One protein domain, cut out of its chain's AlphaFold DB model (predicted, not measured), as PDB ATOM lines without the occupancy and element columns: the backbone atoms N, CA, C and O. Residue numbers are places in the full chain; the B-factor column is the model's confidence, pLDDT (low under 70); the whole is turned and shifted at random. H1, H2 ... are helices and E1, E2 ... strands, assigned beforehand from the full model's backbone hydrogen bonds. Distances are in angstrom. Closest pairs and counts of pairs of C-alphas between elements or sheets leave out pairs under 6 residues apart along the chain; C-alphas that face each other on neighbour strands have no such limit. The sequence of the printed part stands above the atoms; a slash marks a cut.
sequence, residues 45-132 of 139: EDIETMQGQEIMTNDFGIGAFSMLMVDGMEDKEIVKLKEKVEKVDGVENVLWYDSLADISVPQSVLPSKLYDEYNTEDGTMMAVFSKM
ATOM      1  N   GLU A  45     -28.575  -5.751  39.384       82.00
ATOM      2  CA  GLU A  45     -28.580  -4.614  38.447       82.00
ATOM      3  C   GLU A  45     -29.990  -4.265  37.931       82.00
ATOM      4  O   GLU A  45     -30.240  -3.152  37.475       82.00
ATOM      5  N   ASP A  46     -30.935  -5.202  38.009       87.25
ATOM      6  CA  ASP A  46     -32.286  -5.068  37.467       87.25
ATOM      7  C   ASP A  46     -33.266  -4.325  38.389       87.25
ATOM      8  O   ASP A  46     -34.388  -4.035  37.966       87.25
ATOM      9  N   ILE A  47     -32.871  -3.974  39.617       92.25
ATOM     10  CA  ILE A  47     -33.740  -3.211  40.524       92.25
ATOM     11  C   ILE A  47     -33.771  -1.724  40.151       92.25
ATOM     12  O   ILE A  47     -32.754  -1.125  39.799       92.25
ATOM     13  N   GLU A  48     -34.938  -1.098  40.314       89.00
ATOM     14  CA  GLU A  48     -35.166   0.316  39.973       89.00
ATOM     15  C   GLU A  48     -34.158   1.265  40.647       89.00
ATOM     16  O   GLU A  48     -33.703   2.226  40.030       89.00
ATOM     17  N   THR A  49     -33.745   0.971  41.886       85.25
ATOM     18  CA  THR A  49     -32.754   1.770  42.625       85.25
ATOM     19  C   THR A  49     -31.390   1.807  41.932       85.25
ATOM     20  O   THR A  49     -30.768   2.867  41.883       85.25
ATOM     21  N   MET A  50     -30.927   0.684  41.370       86.12
ATOM     22  CA  MET A  50     -29.630   0.615  40.681       86.12
ATOM     23  C   MET A  50     -29.676   1.358  39.347       86.12
ATOM     24  O   MET A  50     -28.759   2.115  39.040       86.12
ATOM     25  N   GLN A  51     -30.780   1.231  38.607       88.06
ATOM     26  CA  GLN A  51     -30.994   1.974  37.361       88.06
ATOM     27  C   GLN A  51     -31.057   3.486  37.611       88.06
ATOM     28  O   GLN A  51     -30.436   4.267  36.891       88.06
ATOM     29  N   GLY A  52     -31.767   3.911  38.660       87.25
ATOM     30  CA  GLY A  52     -31.821   5.316  39.061       87.25
ATOM     31  C   GLY A  52     -30.439   5.867  39.407       87.25
ATOM     32  O   GLY A  52     -30.082   6.958  38.968       87.25
ATOM     33  N   GLN A  53     -29.630   5.097  40.138       83.19
ATOM     34  CA  GLN A  53     -28.262   5.492  40.459       83.19
ATOM     35  C   GLN A  53     -27.360   5.570  39.220       83.19
ATOM     36  O   GLN A  53     -26.554   6.495  39.108       83.19
ATOM     37  N   GLU A  54     -27.492   4.630  38.284       84.81
ATOM     38  CA  GLU A  54     -26.730   4.634  37.035       84.81
ATOM     39  C   GLU A  54     -27.037   5.885  36.199       84.81
ATOM     40  O   GLU A  54     -26.112   6.553  35.741       84.81
ATOM     41  N   ILE A  55     -28.314   6.258  36.073       87.94
ATOM     42  CA  ILE A  55     -28.735   7.487  35.382       87.94
ATOM     43  C   ILE A  55     -28.151   8.725  36.075       87.94
ATOM     44  O   ILE A  55     -27.554   9.579  35.421       87.94
ATOM     45  N   MET A  56     -28.260   8.811  37.407       84.81
ATOM     46  CA  MET A  56     -27.687   9.918  38.187       84.81
ATOM     47  C   MET A  56     -26.169  10.046  37.990       84.81
ATOM     48  O   MET A  56     -25.641  11.155  37.882       84.81
ATOM     49  N   THR A  57     -25.473   8.916  37.887       83.56
ATOM     50  CA  THR A  57     -24.023   8.890  37.681       83.56
ATOM     51  C   THR A  57     -23.652   9.271  36.247       83.56
ATOM     52  O   THR A  57     -22.781  10.117  36.049       83.56
ATOM     53  N   ASN A  58     -24.301   8.676  35.246       85.19
ATOM     54  CA  ASN A  58     -23.933   8.820  33.836       85.19
ATOM     55  C   ASN A  58     -24.355  10.170  33.243       85.19
ATOM     56  O   ASN A  58     -23.576  10.779  32.509       85.19
ATOM     57  N   ASP A  59     -25.556  10.644  33.574       87.50
ATOM     58  CA  ASP A  59     -26.122  11.852  32.964       87.50
ATOM     59  C   ASP A  59     -25.781  13.118  33.762       87.50
ATOM     60  O   ASP A  59     -25.657  14.199  33.182       87.50
ATOM     61  N   PHE A  60     -25.602  12.993  35.083       82.19
ATOM     62  CA  PHE A  60     -25.383  14.134  35.983       82.19
ATOM     63  C   PHE A  60     -24.036  14.105  36.717       82.19
ATOM     64  O   PHE A  60     -23.713  15.065  37.411       82.19
ATOM     65  N   GLY A  61     -23.232  13.043  36.579       80.50
ATOM     66  CA  GLY A  61     -21.928  12.928  37.250       80.50
ATOM     67  C   GLY A  61     -22.014  12.747  38.771       80.50
ATOM     68  O   GLY A  61     -21.002  12.875  39.465       80.50
ATOM     69  N   ILE A  62     -23.206  12.465  39.301       81.69
ATOM     70  CA  ILE A  62     -23.474  12.384  40.739       81.69
ATOM     71  C   ILE A  62     -23.288  10.938  41.187       81.69
ATOM     72  O   ILE A  62     -24.080  10.070  40.833       81.69
ATOM     73  N   GLY A  63     -22.260  10.691  41.996       77.25
ATOM     74  CA  GLY A  63     -21.991   9.367  42.562       77.25
ATOM     75  C   GLY A  63     -22.571   9.150  43.948       77.25
ATOM     76  O   GLY A  63     -22.860   8.022  44.332       77.25
ATOM     77  N   ALA A  64     -22.742  10.227  44.713       80.62
ATOM     78  CA  ALA A  64     -23.317  10.146  46.045       80.62
ATOM     79  C   ALA A  64     -24.129  11.394  46.384       80.62
ATOM     80  O   ALA A  64     -23.783  12.517  46.010       80.62
ATOM     81  N   PHE A  65     -25.194  11.169  47.148       84.00
ATOM     82  CA  PHE A  65     -26.035  12.197  47.740       84.00
ATOM     83  C   PHE A  65     -25.908  12.131  49.262       84.00
ATOM     84  O   PHE A  65     -26.006  11.055  49.853       84.00
ATOM     85  N   SER A  66     -25.662  13.269  49.902       87.00
ATOM     86  CA  SER A  66     -25.538  13.394  51.355       87.00
ATOM     87  C   SER A  66     -26.378  14.557  51.859       87.00
ATOM     88  O   SER A  66     -26.448  15.601  51.223       87.00
ATOM     89  N   MET A  67     -26.996  14.393  53.024       88.31
ATOM     90  CA  MET A  67     -27.722  15.463  53.707       88.31
ATOM     91  C   MET A  67     -26.896  15.930  54.904       88.31
ATOM     92  O   MET A  67     -26.538  15.123  55.762       88.31
ATOM     93  N   LEU A  68     -26.583  17.220  54.955       88.81
ATOM     94  CA  LEU A  68     -25.850  17.855  56.043       88.81
ATOM     95  C   LEU A  68     -26.821  18.701  56.870       88.81
ATOM     96  O   LEU A  68     -27.343  19.695  56.380       88.81
ATOM     97  N   MET A  69     -27.047  18.308  58.120       89.06
ATOM     98  CA  MET A  69     -27.873  19.055  59.069       89.06
ATOM     99  C   MET A  69     -27.001  20.003  59.894       89.06
ATOM    100  O   MET A  69     -25.921  19.616  60.351       89.06
ATOM    101  N   VAL A  70     -27.450  21.245  60.044       88.50
ATOM    102  CA  VAL A  70     -26.719  22.323  60.707       88.50
ATOM    103  C   VAL A  70     -27.640  23.033  61.688       88.50
ATOM    104  O   VAL A  70     -28.572  23.716  61.274       88.50
ATOM    105  N   ASP A  71     -27.325  22.916  62.975       88.44
ATOM    106  CA  ASP A  71     -28.125  23.487  64.058       88.44
ATOM    107  C   ASP A  71     -27.446  24.726  64.657       88.44
ATOM    108  O   ASP A  71     -26.220  24.770  64.816       88.44
ATOM    109  N   GLY A  72     -28.250  25.728  65.025       83.38
ATOM    110  CA  GLY A  72     -27.811  26.867  65.843       83.38
ATOM    111  C   GLY A  72     -26.781  27.824  65.220       83.38
ATOM    112  O   GLY A  72     -26.130  28.557  65.967       83.38
ATOM    113  N   MET A  73     -26.614  27.834  63.893       83.94
ATOM    114  CA  MET A  73     -25.758  28.797  63.178       83.94
ATOM    115  C   MET A  73     -26.583  29.908  62.526       83.94
ATOM    116  O   MET A  73     -27.703  29.671  62.081       83.94
ATOM    117  N   GLU A  74     -26.018  31.113  62.419       85.00
ATOM    118  CA  GLU A  74     -26.641  32.181  61.627       85.00
ATOM    119  C   GLU A  74     -26.508  31.900  60.119       85.00
ATOM    120  O   GLU A  74     -25.477  31.399  59.666       85.00
ATOM    121  N   ASP A  75     -27.481  32.331  59.308       82.31
ATOM    122  CA  ASP A  75     -27.492  32.121  57.848       82.31
ATOM    123  C   ASP A  75     -26.172  32.515  57.161       82.31
ATOM    124  O   ASP A  75     -25.665  31.811  56.288       82.31
ATOM    125  N   LYS A  76     -25.550  33.623  57.592       83.50
ATOM    126  CA  LYS A  76     -24.255  34.089  57.057       83.50
ATOM    127  C   LYS A  76     -23.103  33.126  57.338       83.50
ATOM    128  O   LYS A  76     -22.121  33.109  56.591       83.50
ATOM    129  N   GLU A  77     -23.160  32.389  58.439       87.00
ATOM    130  CA  GLU A  77     -22.172  31.370  58.788       87.00
ATOM    131  C   GLU A  77     -22.417  30.085  58.000       87.00
ATOM    132  O   GLU A  77     -21.451  29.462  57.551       87.00
ATOM    133  N   ILE A  78     -23.683  29.757  57.740       87.31
ATOM    134  CA  ILE A  78     -24.081  28.610  56.921       87.31
ATOM    135  C   ILE A  78     -23.628  28.792  55.464       87.31
ATOM    136  O   ILE A  78     -23.055  27.860  54.904       87.31
ATOM    137  N   VAL A  79     -23.712  29.999  54.882       86.88
ATOM    138  CA  VAL A  79     -23.100  30.290  53.558       86.88
ATOM    139  C   VAL A  79     -21.609  29.993  53.555       86.88
ATOM    140  O   VAL A  79     -21.092  29.321  52.667       86.88
ATOM    141  N   LYS A  80     -20.887  30.480  54.569       89.81
ATOM    142  CA  LYS A  80     -19.440  30.252  54.664       89.81
ATOM    143  C   LYS A  80     -19.119  28.773  54.849       89.81
ATOM    144  O   LYS A  80     -18.052  28.330  54.427       89.81
ATOM    145  N   LEU A  81     -19.990  28.023  55.523       90.81
ATOM    146  CA  LEU A  81     -19.869  26.579  55.664       90.81
ATOM    147  C   LEU A  81     -20.098  25.888  54.319       90.81
ATOM    148  O   LEU A  81     -19.245  25.102  53.912       90.81
ATOM    149  N   LYS A  82     -21.166  26.236  53.601       89.94
ATOM    150  CA  LYS A  82     -21.445  25.761  52.243       89.94
ATOM    151  C   LYS A  82     -20.249  25.983  51.318       89.94
ATOM    152  O   LYS A  82     -19.735  25.018  50.767       89.94
ATOM    153  N   GLU A  83     -19.718  27.205  51.247       90.44
ATOM    154  CA  GLU A  83     -18.542  27.526  50.420       90.44
ATOM    155  C   GLU A  83     -17.294  26.706  50.792       90.44
ATOM    156  O   GLU A  83     -16.410  26.487  49.960       90.44
ATOM    157  N   LYS A  84     -17.155  26.302  52.061       92.62
ATOM    158  CA  LYS A  84     -16.071  25.407  52.491       92.62
ATOM    159  C   LYS A  84     -16.323  23.976  52.033       92.62
ATOM    160  O   LYS A  84     -15.369  23.333  51.610       92.62
ATOM    161  N   VAL A  85     -17.564  23.497  52.123       91.56
ATOM    162  CA  VAL A  85     -17.959  22.151  51.682       91.56
ATOM    163  C   VAL A  85     -17.820  22.021  50.164       91.56
ATOM    164  O   VAL A  85     -17.242  21.047  49.703       91.56
ATOM    165  N   GLU A  86     -18.224  23.029  49.392       89.88
ATOM    166  CA  GLU A  86     -18.051  23.065  47.928       89.88
ATOM    167  C   GLU A  86     -16.581  23.000  47.479       89.88
ATOM    168  O   GLU A  86     -16.289  22.592  46.360       89.88
ATOM    169  N   LYS A  87     -15.635  23.396  48.342       92.38
ATOM    170  CA  LYS A  87     -14.190  23.331  48.065       92.38
ATOM    171  C   LYS A  87     -13.559  21.988  48.439       92.38
ATOM    172  O   LYS A  87     -12.358  21.818  48.220       92.38
ATOM    173  N   VAL A  88     -14.312  21.073  49.049       90.88
ATOM    174  CA  VAL A  88     -13.818  19.736  49.386       90.88
ATOM    175  C   VAL A  88     -13.667  18.927  48.101       90.88
ATOM    176  O   VAL A  88     -14.559  18.906  47.257       90.88
ATOM    177  N   ASP A  89     -12.522  18.260  47.956       87.69
ATOM    178  CA  ASP A  89     -12.251  17.409  46.800       87.69
ATOM    179  C   ASP A  89     -13.298  16.290  46.695       87.69
ATOM    180  O   ASP A  89     -13.654  15.661  47.693       87.69
ATOM    181  N   GLY A  90     -13.828  16.084  45.491       83.44
ATOM    182  CA  GLY A  90     -14.936  15.160  45.238       83.44
ATOM    183  C   GLY A  90     -16.349  15.725  45.451       83.44
ATOM    184  O   GLY A  90     -17.302  15.055  45.060       83.44
ATOM    185  N   VAL A  91     -16.536  16.940  45.981       88.44
ATOM    186  CA  VAL A  91     -17.865  17.588  46.011       88.44
ATOM    187  C   VAL A  91     -18.157  18.230  44.649       88.44
ATOM    188  O   VAL A  91     -17.328  18.956  44.106       88.44
ATOM    189  N   GLU A  92     -19.325  17.936  44.074       86.06
ATOM    190  CA  GLU A  92     -19.795  18.534  42.813       86.06
ATOM    191  C   GLU A  92     -20.666  19.765  43.072       86.06
ATOM    192  O   GLU A  92     -20.506  20.793  42.417       86.06
ATOM    193  N   ASN A  93     -21.601  19.672  44.022       86.12
ATOM    194  CA  ASN A  93     -22.551  20.745  44.298       86.12
ATOM    195  C   ASN A  93     -23.066  20.677  45.742       86.12
ATOM    196  O   ASN A  93     -23.249  19.588  46.286       86.12
ATOM    197  N   VAL A  94     -23.347  21.832  46.349       87.81
ATOM    198  CA  VAL A  94     -24.099  21.928  47.601       87.81
ATOM    199  C   VAL A  94     -25.340  22.789  47.368       87.81
ATOM    200  O   VAL A  94     -25.255  23.979  47.070       87.81
ATOM    201  N   LEU A  95     -26.519  22.196  47.527       85.56
ATOM    202  CA  LEU A  95     -27.795  22.892  47.462       85.56
ATOM    203  C   LEU A  95     -28.258  23.271  48.864       85.56
ATOM    204  O   LEU A  95     -28.407  22.427  49.748       85.56
ATOM    205  N   TRP A  96     -28.525  24.559  49.033       85.19
ATOM    206  CA  TRP A  96     -29.147  25.117  50.221       85.19
ATOM    207  C   TRP A  96     -30.077  26.269  49.822       85.19
ATOM    208  O   TRP A  96     -30.191  26.602  48.641       85.19
ATOM    209  N   TYR A  97     -30.768  26.855  50.797       74.69
ATOM    210  CA  TYR A  97     -31.709  27.961  50.623       74.69
ATOM    211  C   TYR A  97     -31.175  29.080  49.712       74.69
ATOM    212  O   TYR A  97     -31.881  29.547  48.816       74.69
ATOM    213  N   ASP A  98     -29.910  29.452  49.899       74.75
ATOM    214  CA  ASP A  98     -29.226  30.505  49.147       74.75
ATOM    215  C   ASP A  98     -29.036  30.181  47.652       74.75
ATOM    216  O   ASP A  98     -28.828  31.081  46.839       74.75
ATOM    217  N   SER A  99     -29.140  28.904  47.271       72.31
ATOM    218  CA  SER A  99     -29.150  28.461  45.873       72.31
ATOM    219  C   SER A  99     -30.495  28.721  45.178       72.31
ATOM    220  O   SER A  99     -30.555  28.689  43.949       72.31
ATOM    221  N   LEU A 100     -31.576  28.956  45.933       69.06
ATOM    222  CA  LEU A 100     -32.933  29.173  45.410       69.06
ATOM    223  C   LEU A 100     -33.393  30.630  45.537       69.06
ATOM    224  O   LEU A 100     -34.115  31.123  44.668       69.06
ATOM    225  N   ALA A 101     -32.995  31.315  46.609       67.25
ATOM    226  CA  ALA A 101     -33.335  32.709  46.868       67.25
ATOM    227  C   ALA A 101     -32.173  33.437  47.554       67.25
ATOM    228  O   ALA A 101     -31.398  32.840  48.289       67.25
ATOM    229  N   ASP A 102     -32.064  34.745  47.321       69.75
ATOM    230  CA  ASP A 102     -31.050  35.574  47.974       69.75
ATOM    231  C   ASP A 102     -31.272  35.600  49.497       69.75
ATOM    232  O   ASP A 102     -32.396  35.785  49.956       69.75
ATOM    233  N   ILE A 103     -30.199  35.475  50.278       69.00
ATOM    234  CA  ILE A 103     -30.231  35.477  51.753       69.00
ATOM    235  C   ILE A 103     -30.761  36.772  52.369       69.00
ATOM    236  O   ILE A 103     -31.145  36.807  53.538       69.00
ATOM    237  N   SER A 104     -30.787  37.865  51.610       67.75
ATOM    238  CA  SER A 104     -31.457  39.097  52.031       67.75
ATOM    239  C   SER A 104     -32.975  38.937  52.155       67.75
ATOM    240  O   SER A 104     -33.617  39.732  52.847       67.75
ATOM    241  N   VAL A 105     -33.550  37.917  51.517       69.12
ATOM    242  CA  VAL A 105     -34.944  37.529  51.692       69.12
ATOM    243  C   VAL A 105     -35.042  36.659  52.951       69.12
ATOM    244  O   VAL A 105     -34.315  35.682  53.082       69.12
ATOM    245  N   PRO A 106     -35.930  36.978  53.906       67.94
ATOM    246  CA  PRO A 106     -36.160  36.099  55.042       67.94
ATOM    247  C   PRO A 106     -36.735  34.760  54.573       67.94
ATOM    248  O   PRO A 106     -37.683  34.734  53.784       67.94
ATOM    249  N   GLN A 107     -36.234  33.649  55.115       65.81
ATOM    250  CA  GLN A 107     -36.737  32.310  54.794       65.81
ATOM    251  C   GLN A 107     -38.254  32.167  55.044       65.81
ATOM    252  O   GLN A 107     -38.927  31.431  54.332       65.81
ATOM    253  N   SER A 108     -38.824  32.943  55.974       66.19
ATOM    254  CA  SER A 108     -40.269  33.008  56.254       66.19
ATOM    255  C   SER A 108     -41.135  33.525  55.095       66.19
ATOM    256  O   SER A 108     -42.360  33.430  55.154       66.19
ATOM    257  N   VAL A 109     -40.519  34.085  54.049       69.88
ATOM    258  CA  VAL A 109     -41.191  34.540  52.820       69.88
ATOM    259  C   VAL A 109     -41.280  33.413  51.782       69.88
ATOM    260  O   VAL A 109     -42.038  33.522  50.815       69.88
ATOM    261  N   LEU A 110     -40.540  32.315  51.968       69.38
ATOM    262  CA  LEU A 110     -40.650  31.154  51.095       69.38
ATOM    263  C   LEU A 110     -42.033  30.499  51.199       69.38
ATOM    264  O   LEU A 110     -42.657  30.512  52.263       69.38
ATOM    265  N   PRO A 111     -42.511  29.859  50.115       76.56
ATOM    266  CA  PRO A 111     -43.654  28.963  50.201       76.56
ATOM    267  C   PRO A 111     -43.422  27.932  51.310       76.56
ATOM    268  O   PRO A 111     -42.371  27.295  51.332       76.56
ATOM    269  N   SER A 112     -44.408  27.733  52.190       71.56
ATOM    270  CA  SER A 112     -44.276  26.873  53.378       71.56
ATOM    271  C   SER A 112     -43.718  25.484  53.064       71.56
ATOM    272  O   SER A 112     -42.823  25.015  53.748       71.56
ATOM    273  N   LYS A 113     -44.142  24.881  51.944       72.00
ATOM    274  CA  LYS A 113     -43.624  23.584  51.480       72.00
ATOM    275  C   LYS A 113     -42.104  23.544  51.307       72.00
ATOM    276  O   LYS A 113     -41.505  22.540  51.638       72.00
ATOM    277  N   LEU A 114     -41.506  24.611  50.779       67.44
ATOM    278  CA  LEU A 114     -40.058  24.720  50.575       67.44
ATOM    279  C   LEU A 114     -39.334  25.060  51.879       67.44
ATOM    280  O   LEU A 114     -38.219  24.608  52.097       67.44
ATOM    281  N   TYR A 115     -39.961  25.857  52.743       72.25
ATOM    282  CA  TYR A 115     -39.394  26.195  54.045       72.25
ATOM    283  C   TYR A 115     -39.278  24.959  54.948       72.25
ATOM    284  O   TYR A 115     -38.207  24.713  55.498       72.25
ATOM    285  N   ASP A 116     -40.349  24.167  55.033       73.44
ATOM    286  CA  ASP A 116     -40.440  22.980  55.892       73.44
ATOM    287  C   ASP A 116     -39.528  21.829  55.416       73.44
ATOM    288  O   ASP A 116     -39.192  20.934  56.183       73.44
ATOM    289  N   GLU A 117     -39.133  21.830  54.138       73.44
ATOM    290  CA  GLU A 117     -38.315  20.769  53.535       73.44
ATOM    291  C   GLU A 117     -36.814  20.955  53.812       73.44
ATOM    292  O   GLU A 117     -36.070  19.978  53.879       73.44
ATOM    293  N   TYR A 118     -36.374  22.201  54.028       70.62
ATOM    294  CA  TYR A 118     -34.974  22.540  54.306       70.62
ATOM    295  C   TYR A 118     -34.725  23.000  55.746       70.62
ATOM    296  O   TYR A 118     -33.567  23.055  56.148       70.62
ATOM    297  N   ASN A 119     -35.753  23.332  56.531       74.88
ATOM    298  CA  ASN A 119     -35.586  23.816  57.902       74.88
ATOM    299  C   ASN A 119     -36.377  22.967  58.901       74.88
ATOM    300  O   ASN A 119     -37.521  22.588  58.660       74.88
ATOM    301  N   THR A 120     -35.755  22.693  60.042       72.38
ATOM    302  CA  THR A 120     -36.373  22.097  61.229       72.38
ATOM    303  C   THR A 120     -36.550  23.167  62.312       72.38
ATOM    304  O   THR A 120     -36.188  24.325  62.114       72.38
ATOM    305  N   GLU A 121     -37.126  22.804  63.464       69.62
ATOM    306  CA  GLU A 121     -37.304  23.746  64.583       69.62
ATOM    307  C   GLU A 121     -35.971  24.333  65.087       69.62
ATOM    308  O   GLU A 121     -35.947  25.487  65.510       69.62
ATOM    309  N   ASP A 122     -34.872  23.575  64.981       71.19
ATOM    310  CA  ASP A 122     -33.572  23.911  65.579       71.19
ATOM    311  C   ASP A 122     -32.422  24.089  64.558       71.19
ATOM    312  O   ASP A 122     -31.315  24.494  64.936       71.19
ATOM    313  N   GLY A 123     -32.657  23.823  63.266       80.94
ATOM    314  CA  GLY A 123     -31.590  23.826  62.263       80.94
ATOM    315  C   GLY A 123     -32.040  23.807  60.803       80.94
ATOM    316  O   GLY A 123     -33.223  23.854  60.477       80.94
ATOM    317  N   THR A 124     -31.062  23.751  59.901       85.62
ATOM    318  CA  THR A 124     -31.259  23.736  58.444       85.62
ATOM    319  C   THR A 124     -30.527  22.559  57.802       85.62
ATOM    320  O   THR A 124     -29.510  22.082  58.311       85.62
ATOM    321  N   MET A 125     -31.035  22.075  56.675       86.62
ATOM    322  CA  MET A 125     -30.469  20.975  55.906       86.62
ATOM    323  C   MET A 125     -29.857  21.489  54.603       86.62
ATOM    324  O   MET A 125     -30.471  22.257  53.867       86.62
ATOM    325  N   MET A 126     -28.660  21.005  54.284       88.69
ATOM    326  CA  MET A 126     -28.005  21.194  52.993       88.69
ATOM    327  C   MET A 126     -27.884  19.856  52.269       88.69
ATOM    328  O   MET A 126     -27.488  18.849  52.858       88.69
ATOM    329  N   ALA A 127     -28.198  19.847  50.980       88.31
ATOM    330  CA  ALA A 127     -28.023  18.695  50.107       88.31
ATOM    331  C   ALA A 127     -26.651  18.770  49.426       88.31
ATOM    332  O   ALA A 127     -26.381  19.691  48.664       88.31
ATOM    333  N   VAL A 128     -25.780  17.802  49.688       90.12
ATOM    334  CA  VAL A 128     -24.425  17.717  49.134       90.12
ATOM    335  C   VAL A 128     -24.385  16.611  48.085       90.12
ATOM    336  O   VAL A 128     -24.613  15.438  48.386       90.12
ATOM    337  N   PHE A 129     -24.057  16.983  46.855       88.00
ATOM    338  CA  PHE A 129     -23.839  16.074  45.738       88.00
ATOM    339  C   PHE A 129     -22.343  15.905  45.528       88.00
ATOM    340  O   PHE A 129     -21.615  16.881  45.343       88.00
ATOM    341  N   SER A 130     -21.885  14.660  45.568       87.81
ATOM    342  CA  SER A 130     -20.479  14.318  45.369       87.81
ATOM    343  C   SER A 130     -20.294  13.589  44.047       87.81
ATOM    344  O   SER A 130     -21.143  12.791  43.633       87.81
ATOM    345  N   LYS A 131     -19.162  13.853  43.397       83.44
ATOM    346  CA  LYS A 131     -18.716  13.131  42.210       83.44
ATOM    347  C   LYS A 131     -18.546  11.662  42.547       83.44
ATOM    348  O   LYS A 131     -18.050  11.307  43.617       83.44
ATOM    349  N   MET A 132     -18.885  10.807  41.591       68.75
ATOM    350  CA  MET A 132     -18.418   9.429  41.620       68.75
ATOM    351  C   MET A 132     -16.915   9.439  41.317       68.75
ATOM    352  O   MET A 132     -16.504   9.324  40.163       68.75
TER     353      MET A 132
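AT A GLANCE: This is residues 45 to 132 of the 139 residues of an uncharacterized protein of Coprococcus comes ATCC 27758 (UniProt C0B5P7). A strongly twisted sheet of three long and short strands makes the body, with H2 packed along one face of it; H1 sits where E1 begins, at one end of the sheet, and H3 near the other end, where E3 begins. Residues 46 to 52, of which 48 to 52 belong to H1, stick out, and residues 96 to 111 form a long loop with no named element. The printed part has 88 residues with three named helices and three named strands in the order H1, E1, H2, E2, H3, E3, and its class is mixed, helices and strands. The sheet runs E1, E3, E2, all antiparallel. The whole is only just loose, close to compact, with a radius of gyration of the C-alphas of 14.9 A, and only just elongated, spanning 44 by 29 by 21 A.

IN THESE COORDINATES: H1 is residues 48 to 60, 17.4 A from first to last C-alpha, with C-alpha 48 at (-35.166, 0.316, 39.973). E1 is residues 62 to 71, 26.2 A long. H2 is residues 75 to 85, 15.1 A long, with C-alpha 75 at (-27.492, 32.121, 57.848). E2 is residues 91 to 95 and H3 residues 112 to 118. E3 is residues 123 to 131, 26.1 A long, and its C-alpha 131 is at (-18.716, 13.131, 42.210).

HOW THE PARTS SIT: E3 is the inner strand. E1 and E3 are antiparallel at 160 degrees, with N 66 and O 128 within hydrogen-bond range at 2.8 A. E3 and E2 are antiparallel at 149 degrees, with N 95 and O 127 at 2.8 A. E1, H2 and E2 form a split strand-helix-strand unit, two strands running the same way with E3 between them, and its crossover is right-handed. H2 on one face of the sheet makes two layers, at a height over the sheet of 9.0 A. It is over E3 and only just over E1, with 3 C-alphas there, and runs along the strands, at 18 degrees to E3 on the local plane. The closest C-alphas of H2 and E2 are those of Lys 82 and Val 94, 6.6 A. H1 and H3 are on the same face of the sheet. The closest C-alphas of H1 and E1 are those of Thr 57 and Gly 63, 5.3 A; those of H3 and E3 are Tyr 118 and Met 125, 5.0 A. The three helices are apart from each other. Every O i to N i+4 pair is within hydrogen-bond range in H1, 6 of 7 in H2 and 1 of 3 in H3, where 2 of 4 O i to N i+3 pairs are.

THE WHOLE: The two C-alphas farthest apart are those of Asp 46 and Ser 104, 46.5 A. The printed part has no cut. The link from E2 to H3, 16 residues, is long; the others are tight. The mean pLDDT of the printed part is 81.6, and it is under 70 at residues 100 to 110, 114, 121 and 132.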